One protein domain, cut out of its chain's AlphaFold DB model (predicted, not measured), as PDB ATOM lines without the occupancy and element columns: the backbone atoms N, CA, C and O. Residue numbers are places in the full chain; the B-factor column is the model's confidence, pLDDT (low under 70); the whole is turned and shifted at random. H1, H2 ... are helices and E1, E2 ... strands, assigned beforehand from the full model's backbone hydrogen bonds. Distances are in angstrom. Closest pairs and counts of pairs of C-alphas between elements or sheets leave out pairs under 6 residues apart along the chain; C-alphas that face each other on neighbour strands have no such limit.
ATOM      1  N   GLU A  11     148.443 133.081  85.812       92.75
ATOM      2  CA  GLU A  11     148.207 134.005  84.703       92.75
ATOM      3  C   GLU A  11     148.682 135.414  85.057       92.75
ATOM      4  O   GLU A  11     149.384 136.029  84.260       92.75
ATOM      5  N   PHE A  12     148.389 135.879  86.275       91.25
ATOM      6  CA  PHE A  12     148.869 137.170  86.762       91.25
ATOM      7  C   PHE A  12     150.404 137.239  86.786       91.25
ATOM      8  O   PHE A  12     150.990 138.217  86.330       91.25
ATOM      9  N   LEU A  13     151.083 136.195  87.272       92.81
ATOM     10  CA  LEU A  13     152.550 136.161  87.292       92.81
ATOM     11  C   LEU A  13     153.153 136.155  85.878       92.81
ATOM     12  O   LEU A  13     154.166 136.812  85.642       92.81
ATOM     13  N   LEU A  14     152.535 135.435  84.938       94.88
ATOM     14  CA  LEU A  14     152.955 135.426  83.534       94.88
ATOM     15  C   LEU A  14     152.743 136.796  82.873       94.88
ATOM     16  O   LEU A  14     153.635 137.275  82.178       94.88
ATOM     17  N   GLU A  15     151.613 137.458  83.132       93.88
ATOM     18  CA  GLU A  15     151.357 138.832  82.680       93.88
ATOM     19  C   GLU A  15     152.394 139.807  83.256       93.88
ATOM     20  O   GLU A  15     152.957 140.633  82.538       93.88
ATOM     21  N   MET A  16     152.731 139.674  84.542       92.44
ATOM     22  CA  MET A  16     153.799 140.465  85.147       92.44
ATOM     23  C   MET A  16     155.146 140.245  84.453       92.44
ATOM     24  O   MET A  16     155.838 141.221  84.175       92.44
ATOM     25  N   LEU A  17     155.518 138.996  84.144       95.25
ATOM     26  CA  LEU A  17     156.759 138.705  83.419       95.25
ATOM     27  C   LEU A  17     156.775 139.334  82.029       95.25
ATOM     28  O   LEU A  17     157.816 139.847  81.619       95.25
ATOM     29  N   GLN A  18     155.648 139.338  81.318       94.88
ATOM     30  CA  GLN A  18     155.543 139.983  80.004       94.88
ATOM     31  C   GLN A  18     155.874 141.479  80.067       94.88
ATOM     32  O   GLN A  18     156.464 141.999  79.125       94.88
ATOM     33  N   ASN A  19     155.583 142.136  81.194       93.44
ATOM     34  CA  ASN A  19     155.898 143.548  81.435       93.44
ATOM     35  C   ASN A  19     157.346 143.804  81.900       93.44
ATOM     36  O   ASN A  19     157.718 144.948  82.166       93.44
ATOM     37  N   THR A  20     158.170 142.762  82.022       95.50
ATOM     38  CA  THR A  20     159.609 142.885  82.296       95.50
ATOM     39  C   THR A  20     160.436 142.740  81.021       95.50
ATOM     40  O   THR A  20     160.027 142.072  80.068       95.50
ATOM     41  N   GLU A  21     161.625 143.334  81.014       95.00
ATOM     42  CA  GLU A  21     162.565 143.242  79.892       95.00
ATOM     43  C   GLU A  21     163.148 141.831  79.732       95.00
ATOM     44  O   GLU A  21     163.257 141.061  80.687       95.00
ATOM     45  N   ASP A  22     163.566 141.482  78.518       95.44
ATOM     46  CA  ASP A  22     164.037 140.123  78.211       95.44
ATOM     47  C   ASP A  22     165.349 139.743  78.908       95.44
ATOM     48  O   ASP A  22     165.604 138.564  79.163       95.44
ATOM     49  N   ASP A  23     166.169 140.731  79.262       95.50
ATOM     50  CA  ASP A  23     167.395 140.551  80.041       95.50
ATOM     51  C   ASP A  23     167.188 140.771  81.554       95.50
ATOM     52  O   ASP A  23     168.166 140.858  82.303       95.50
ATOM     53  N   ALA A  24     165.936 140.856  82.021       95.19
ATOM     54  CA  ALA A  24     165.619 140.917  83.441       95.19
ATOM     55  C   ALA A  24     166.151 139.682  84.182       95.19
ATOM     56  O   ALA A  24     166.057 138.539  83.718       95.19
ATOM     57  N   VAL A  25     166.691 139.927  85.378       94.69
ATOM     58  CA  VAL A  25     167.268 138.892  86.235       94.69
ATOM     59  C   VAL A  25     166.499 138.828  87.546       94.69
ATOM     60  O   VAL A  25     166.312 139.828  88.243       94.69
ATOM     61  N   PHE A  26     166.094 137.616  87.906       94.19
ATOM     62  CA  PHE A  26     165.331 137.333  89.111       94.19
ATOM     63  C   PHE A  26     166.250 136.678  90.133       94.19
ATOM     64  O   PHE A  26     166.761 135.577  89.912       94.19
ATOM     65  N   SER A  27     166.481 137.366  91.252       90.88
ATOM     66  CA  SER A  27     167.198 136.765  92.373       90.88
ATOM     67  C   SER A  27     166.252 135.841  93.130       90.88
ATOM     68  O   SER A  27     165.213 136.241  93.663       90.88
ATOM     69  N   CYS A  28     166.623 134.574  93.130       92.50
ATOM     70  CA  CYS A  28     165.932 133.484  93.778       92.50
ATOM     71  C   CYS A  28     166.800 132.957  94.919       92.50
ATOM     72  O   CYS A  28     168.015 133.157  94.960       92.50
ATOM     73  N   ARG A  29     166.185 132.257  95.864       91.19
ATOM     74  CA  ARG A  29     166.892 131.574  96.944       91.19
ATOM     75  C   ARG A  29     166.687 130.086  96.798       91.19
ATOM     76  O   ARG A  29     165.552 129.643  96.650       91.19
ATOM     77  N   ARG A  30     167.782 129.337  96.873       91.50
ATOM     78  CA  ARG A  30     167.737 127.889  97.016       91.50
ATOM     79  C   ARG A  30     167.885 127.518  98.486       91.50
ATOM     80  O   ARG A  30     168.842 127.938  99.132       91.50
ATOM     81  N   HIS A  31     166.957 126.737  99.023       85.25
ATOM     82  CA  HIS A  31     166.980 126.221 100.388       85.25
ATOM     83  C   HIS A  31     167.888 124.996 100.491       85.25
ATOM     84  O   HIS A  31     167.463 123.880 100.773       85.25
ATOM     85  N   ASP A  32     169.172 125.225 100.236       82.56
ATOM     86  CA  ASP A  32     170.237 124.298 100.590       82.56
ATOM     87  C   ASP A  32     170.777 124.610 102.000       82.56
ATOM     88  O   ASP A  32     170.254 125.461 102.724       82.56
ATOM     89  N   LYS A  33     171.855 123.930 102.412       76.56
ATOM     90  CA  LYS A  33     172.470 124.120 103.739       76.56
ATOM     91  C   LYS A  33     172.894 125.571 104.031       76.56
ATOM     92  O   LYS A  33     173.072 125.894 105.201       76.56
ATOM     93  N   ASN A  34     173.060 126.413 103.007       78.56
ATOM     94  CA  ASN A  34     173.613 127.764 103.110       78.56
ATOM     95  C   ASN A  34     172.689 128.866 102.557       78.56
ATOM     96  O   ASN A  34     173.106 130.021 102.543       78.56
ATOM     97  N   TYR A  35     171.460 128.551 102.130       79.62
ATOM     98  CA  TYR A  35     170.542 129.507 101.494       79.62
ATOM     99  C   TYR A  35     171.182 130.253 100.313       79.62
ATOM    100  O   TYR A  35     171.268 131.484 100.298       79.62
ATOM    101  N   THR A  36     171.657 129.504  99.321       88.75
ATOM    102  CA  THR A  36     172.357 130.074  98.165       88.75
ATOM    103  C   THR A  36     171.452 130.983  97.323       88.75
ATOM    104  O   THR A  36     170.330 130.619  96.961       88.75
ATOM    105  N   GLU A  37     171.961 132.164  96.961       90.38
ATOM    106  CA  GLU A  37     171.335 133.033  95.962       90.38
ATOM    107  C   GLU A  37     171.539 132.451  94.556       90.38
ATOM    108  O   GLU A  37     172.664 132.165  94.139       90.38
ATOM    109  N   VAL A  38     170.448 132.300  93.809       92.69
ATOM    110  CA  VAL A  38     170.435 131.809  92.429       92.69
ATOM    111  C   VAL A  38     169.828 132.886  91.545       92.69
ATOM    112  O   VAL A  38     168.747 133.386  91.828       92.69
ATOM    113  N   LYS A  39     170.505 133.241  90.455       93.75
ATOM    114  CA  LYS A  39     169.982 134.188  89.467       93.75
ATOM    115  C   LYS A  39     169.339 133.419  88.325       93.75
ATOM    116  O   LYS A  39     170.001 132.580  87.721       93.75
ATOM    117  N   LEU A  40     168.077 133.716  88.044       96.19
ATOM    118  CA  LEU A  40     167.330 133.139  86.932       96.19
ATOM    119  C   LEU A  40     167.047 134.205  85.877       96.19
ATOM    120  O   LEU A  40     166.829 135.374  86.215       96.19
ATOM    121  N   SER A  41     167.045 133.801  84.608       96.81
ATOM    122  CA  SER A  41     166.543 134.650  83.527       96.81
ATOM    123  C   SER A  41     165.014 134.726  83.564       96.81
ATOM    124  O   SER A  41     164.362 133.838  84.119       96.81
ATOM    125  N   LYS A  42     164.428 135.746  82.921       96.56
ATOM    126  CA  LYS A  42     162.975 135.825  82.676       96.56
ATOM    127  C   LYS A  42     162.413 134.510  82.119       96.56
ATOM    128  O   LYS A  42     161.416 134.009  82.632       96.56
ATOM    129  N   LYS A  43     163.096 133.923  81.129       97.25
ATOM    130  CA  LYS A  43     162.694 132.660  80.498       97.25
ATOM    131  C   LYS A  43     162.696 131.483  81.475       97.25
ATOM    132  O   LYS A  43     161.757 130.699  81.473       97.25
ATOM    133  N   ASP A  44     163.720 131.360  82.321       97.44
ATOM    134  CA  ASP A  44     163.768 130.269  83.302       97.44
ATOM    135  C   ASP A  44     162.605 130.383  84.299       97.44
ATOM    136  O   ASP A  44     161.955 129.388  84.609       97.44
ATOM    137  N   VAL A  45     162.319 131.599  84.783       96.88
ATOM    138  CA  VAL A  45     161.192 131.851  85.696       96.88
ATOM    139  C   VAL A  45     159.859 131.532  85.018       96.88
ATOM    140  O   VAL A  45     159.021 130.859  85.617       96.88
ATOM    141  N   GLU A  46     159.678 131.955  83.766       97.00
ATOM    142  CA  GLU A  46     158.506 131.622  82.953       97.00
ATOM    143  C   GLU A  46     158.335 130.102  82.798       97.00
ATOM    144  O   GLU A  46     157.240 129.578  83.010       97.00
ATOM    145  N   ASP A  47     159.413 129.371  82.500       97.12
ATOM    146  CA  ASP A  47     159.398 127.913  82.374       97.12
ATOM    147  C   ASP A  47     158.995 127.220  83.687       97.12
ATOM    148  O   ASP A  47     158.262 126.226  83.648       97.12
ATOM    149  N   TYR A  48     159.441 127.720  84.848       96.56
ATOM    150  CA  TYR A  48     158.990 127.211  86.149       96.56
ATOM    151  C   TYR A  48     157.498 127.468  86.356       96.56
ATOM    152  O   TYR A  48     156.757 126.526  86.629       96.56
ATOM    153  N   ILE A  49     157.037 128.709  86.168       95.06
ATOM    154  CA  ILE A  49     155.624 129.076  86.351       95.06
ATOM    155  C   ILE A  49     154.724 128.249  85.429       95.06
ATOM    156  O   ILE A  49     153.699 127.722  85.865       95.06
ATOM    157  N   ASN A  50     155.117 128.056  84.169       95.31
ATOM    158  CA  ASN A  50     154.356 127.264  83.205       95.31
ATOM    159  C   ASN A  50     154.205 125.792  83.610       95.31
ATOM    160  O   ASN A  50     153.162 125.199  83.325       95.31
ATOM    161  N   LYS A  51     155.185 125.219  84.316       94.38
ATOM    162  CA  LYS A  51     155.141 123.834  84.814       94.38
ATOM    163  C   LYS A  51     154.365 123.674  86.122       94.38
ATOM    164  O   LYS A  51     154.015 122.549  86.465       94.38
ATOM    165  N   MET A  52     154.082 124.758  86.846       91.56
ATOM    166  CA  MET A  52     153.310 124.684  88.086       91.56
ATOM    167  C   MET A  52     151.865 124.262  87.820       91.56
ATOM    168  O   MET A  52     151.176 124.861  86.985       91.56
ATOM    169  N   GLU A  53     151.405 123.280  88.594       87.94
ATOM    170  CA  GLU A  53     149.989 122.905  88.714       87.94
ATOM    171  C   GLU A  53     149.275 123.750  89.783       87.94
ATOM    172  O   GLU A  53     148.102 124.091  89.638       87.94
ATOM    173  N   HIS A  54     150.003 124.134  90.836       85.94
ATOM    174  CA  HIS A  54     149.515 124.944  91.948       85.94
ATOM    175  C   HIS A  54     150.569 125.970  92.364       85.94
ATOM    176  O   HIS A  54     151.765 125.679  92.348       85.94
ATOM    177  N   LEU A  55     150.124 127.155  92.786       86.56
ATOM    178  CA  LEU A  55     151.005 128.134  93.416       86.56
ATOM    179  C   LEU A  55     151.222 127.760  94.880       86.56
ATOM    180  O   LEU A  55     150.264 127.570  95.630       86.56
ATOM    181  N   VAL A  56     152.486 127.681  95.287       86.81
ATOM    182  CA  VAL A  56     152.871 127.353  96.661       86.81
ATOM    183  C   VAL A  56     153.678 128.507  97.238       86.81
ATOM    184  O   VAL A  56     154.748 128.851  96.734       86.81
ATOM    185  N   TRP A  57     153.175 129.093  98.319       84.88
ATOM    186  CA  TRP A  57     153.813 130.209  99.010       84.88
ATOM    187  C   TRP A  57     154.580 129.713 100.232       84.88
ATOM    188  O   TRP A  57     154.008 129.061 101.103       84.88
ATOM    189  N   ASN A  58     155.864 130.057 100.321       78.62
ATOM    190  CA  ASN A  58     156.663 129.805 101.526       78.62
ATOM    191  C   ASN A  58     156.376 130.854 102.617       78.62
ATOM    192  O   ASN A  58     156.458 130.587 103.813       78.62
ATOM    193  N   ASN A  59     156.026 132.069 102.195       79.88
ATOM    194  CA  ASN A  59     155.448 133.137 103.006       79.88
ATOM    195  C   ASN A  59     154.731 134.132 102.079       79.88
ATOM    196  O   ASN A  59     154.691 133.919 100.869       79.88
ATOM    197  N   ILE A  60     154.215 135.231 102.639       73.62
ATOM    198  CA  ILE A  60     153.422 136.231 101.906       73.62
ATOM    199  C   ILE A  60     154.106 136.800 100.649       73.62
ATOM    200  O   ILE A  60     153.408 137.206  99.730       73.62
ATOM    201  N   ASN A  61     155.444 136.795 100.579       81.62
ATOM    202  CA  ASN A  61     156.200 137.439  99.500       81.62
ATOM    203  C   ASN A  61     157.118 136.465  98.737       81.62
ATOM    204  O   ASN A  61     157.897 136.911  97.894       81.62
ATOM    205  N   GLN A  62     157.072 135.155  99.017       87.81
ATOM    206  CA  GLN A  62     157.960 134.152  98.410       87.81
ATOM    207  C   GLN A  62     157.184 133.024  97.735       87.81
ATOM    208  O   GLN A  62     156.593 132.176  98.409       87.81
ATOM    209  N   LEU A  63     157.262 132.994  96.406       91.00
ATOM    210  CA  LEU A  63     156.697 131.944  95.570       91.00
ATOM    211  C   LEU A  63     157.706 130.805  95.406       91.00
ATOM    212  O   LEU A  63     158.865 131.037  95.061       91.00
ATOM    213  N   THR A  64     157.248 129.576  95.611       91.94
ATOM    214  CA  THR A  64     158.024 128.352  95.385       91.94
ATOM    215  C   THR A  64     158.023 128.023  93.892       91.94
ATOM    216  O   THR A  64     156.966 127.767  93.321       91.94
ATOM    217  N   LEU A  65     159.198 128.059  93.261       91.56
ATOM    218  CA  LEU A  65     159.424 127.669  91.866       91.56
ATOM    219  C   LEU A  65     159.636 126.157  91.703       91.56
ATOM    220  O   LEU A  65     159.193 125.575  90.716       91.56
ATOM    221  N   ASP A  66     160.311 125.544  92.676       90.38
ATOM    222  CA  ASP A  66     160.591 124.107  92.785       90.38
ATOM    223  C   ASP A  66     160.793 123.758  94.276       90.38
ATOM    224  O   ASP A  66     160.875 124.667  95.102       90.38
ATOM    225  N   PHE A  67     160.895 122.475  94.638       85.25
ATOM    226  CA  PHE A  67     160.952 121.974  96.022       85.25
ATOM    227  C   PHE A  67     161.896 122.762  96.949       85.25
ATOM    228  O   PHE A  67     161.578 122.979  98.118       85.25
ATOM    229  N   ASP A  68     163.045 123.203  96.438       89.25
ATOM    230  CA  ASP A  68     164.026 123.985  97.186       89.25
ATOM    231  C   ASP A  68     164.265 125.388  96.613       89.25
ATOM    232  O   ASP A  68     165.176 126.060  97.079       89.25
ATOM    233  N   LEU A  69     163.487 125.868  95.641       93.50
ATOM    234  CA  LEU A  69     163.777 127.099  94.901       93.50
ATOM    235  C   LEU A  69     162.640 128.107  95.032       93.50
ATOM    236  O   LEU A  69     161.498 127.804  94.709       93.50
ATOM    237  N   TYR A  70     162.963 129.335  95.436       93.50
ATOM    238  CA  TYR A  70     161.972 130.370  95.734       93.50
ATOM    239  C   TYR A  70     162.332 131.693  95.066       93.50
ATOM    240  O   TYR A  70     163.482 132.124  95.133       93.50
ATOM    241  N   VAL A  71     161.346 132.384  94.498       93.00
ATOM    242  CA  VAL A  71     161.486 133.751  93.976       93.00
ATOM    243  C   VAL A  71     160.723 134.725  94.870       93.00
ATOM    244  O   VAL A  71     159.616 134.426  95.323       93.00
ATOM    245  N   GLN A  72     161.305 135.895  95.155       90.44
ATOM    246  CA  GLN A  72     160.546 136.943  95.841       90.44
ATOM    247  C   GLN A  72     159.641 137.663  94.848       90.44
ATOM    248  O   GLN A  72     160.088 138.078  93.779       90.44
ATOM    249  N   LEU A  73     158.389 137.876  95.241       89.25
ATOM    250  CA  LEU A  73     157.395 138.569  94.431       89.25
ATOM    251  C   LEU A  73     157.848 139.990  94.050       89.25
ATOM    252  O   LEU A  73     157.568 140.462  92.950       89.25
ATOM    253  N   SER A  74     158.617 140.645  94.924       89.69
ATOM    254  CA  SER A  74     159.210 141.960  94.669       89.69
ATOM    255  C   SER A  74     160.032 142.007  93.379       89.69
ATOM    256  O   SER A  74     160.014 143.027  92.701       89.69
ATOM    257  N   TYR A  75     160.680 140.911  92.964       91.69
ATOM    258  CA  TYR A  75     161.448 140.889  91.716       91.69
ATOM    259  C   TYR A  75     160.587 140.975  90.459       91.69
ATOM    260  O   TYR A  75     161.091 141.466  89.454       91.69
ATOM    261  N   PHE A  76     159.312 140.579  90.494       92.62
ATOM    262  CA  PHE A  76     158.413 140.804  89.359       92.62
ATOM    263  C   PHE A  76     158.158 142.299  89.176       92.62
ATOM    264  O   PHE A  76     158.353 142.826  88.089       92.62
ATOM    265  N   TYR A  77     157.837 143.011  90.258       91.38
ATOM    266  CA  TYR A  77     157.610 144.459  90.229       91.38
ATOM    267  C   TYR A  77     158.884 145.261  89.945       91.38
ATOM    268  O   TYR A  77     158.877 146.225  89.178       91.38
ATOM    269  N   ASN A  78     159.998 144.857  90.551       92.38
ATOM    270  CA  ASN A  78     161.260 145.582  90.459       92.38
ATOM    271  C   ASN A  78     161.907 145.466  89.074       92.38
ATOM    272  O   ASN A  78     162.758 146.286  88.747       92.38
ATOM    273  N   ASN A  79     161.541 144.460  88.273       94.94
ATOM    274  CA  ASN A  79     162.049 144.271  86.913       94.94
ATOM    275  C   ASN A  79     161.170 144.912  85.820       94.94
ATOM    276  O   ASN A  79     161.506 144.802  84.642       94.94
ATOM    277  N   ILE A  80     160.071 145.586  86.178       94.06
ATOM    278  CA  ILE A  80     159.274 146.350  85.208       94.06
ATOM    279  C   ILE A  80     160.031 147.631  84.853       94.06
ATOM    280  O   ILE A  80     160.368 148.432  85.733       94.06
TER     281      ILE A  80
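AT A GLANCE: This is residues 11 to 80 of the 168 residues of an uncharacterized protein of Bacillus cereus (UniProt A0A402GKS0). A strongly twisted antiparallel sheet of five strands has its longest helix, H2, packed on one face, while H1 lies beside H2 off the sheet and the short H3 only grazes the sheet and touches H1. The hairpin of E1 and E2 is at one edge of the sheet and the short E3 at the other, with E5 and E4 between. The printed part has 70 residues, with three named helices and five named strands in the chain order H1 E1 E2 H2 E3 E4 E5 H3; the sheet's order is E2 E1 E5 E4 E3, and the class is mixed, helices and strands. The whole is compact, with a radius of gyration of the C-alphas of 11.3 A and spans of 33 by 24 by 20 A.

IN THESE COORDINATES: In the sheet, E2 is residues 36 to 41, 16.4 A long, E1 is residues 25 to 30, 15.4 A, E5 is residues 69 to 72, 10.4 A, E4 is residues 62 to 66, 11.8 A, and E3 is residues 57 to 59. H2 is residues 42 to 51, 14.5 A from first to last C-alpha, with C-alpha 42 at (162.975, 135.825, 82.676). H1 is residues 11 to 18, 10.6 A, beginning with C-alpha 11 at (148.207, 134.005, 84.703). H3 is residues 74 to 78, ending with C-alpha 78 at (161.260, 145.582, 90.459).

HOW THE PARTS SIT: E1 and E5 are antiparallel neighbours at 131 degrees, with N 29 and O 70 2.8 A apart, within hydrogen-bond range. The hairpin E1 and E2 has N 28 and O 38 in range at 2.8 A. E3, E4 and E5 form a meander, each strand the antiparallel neighbour of the one before; N 65 and O 69 are in range at 2.7 A, and N 58 and O 62 at 2.9 A. H2 is on one face of the sheet, an arrangement of two layers; the closest C-alphas of H2 and E4 are those of Tyr 48 and Leu 65, 5.8 A. H1 is not on the sheet but touches H2, closest at the C-alphas of Leu 14 and Glu 46, 6.8 A, with a shallow tilt of 18 degrees, opposite ways. H1 also touches H3, closest at the C-alphas of Met 16 and Phe 76, 6.3 A. H3 only grazes the sheet with its residues 74 to 78, and H2 and H3 are apart. In H1, H2 and H3 every O i to N i+4 pair is within hydrogen-bond range.

THE WHOLE: The two C-alphas farthest apart are those of Asn 19 and Lys 33, 33.9 A. The printed part has no cut and no long link; the link from H1 to E1 is short, and the others are tight. The mean pLDDT of the printed part is 91.0, and no printed residue is under 70.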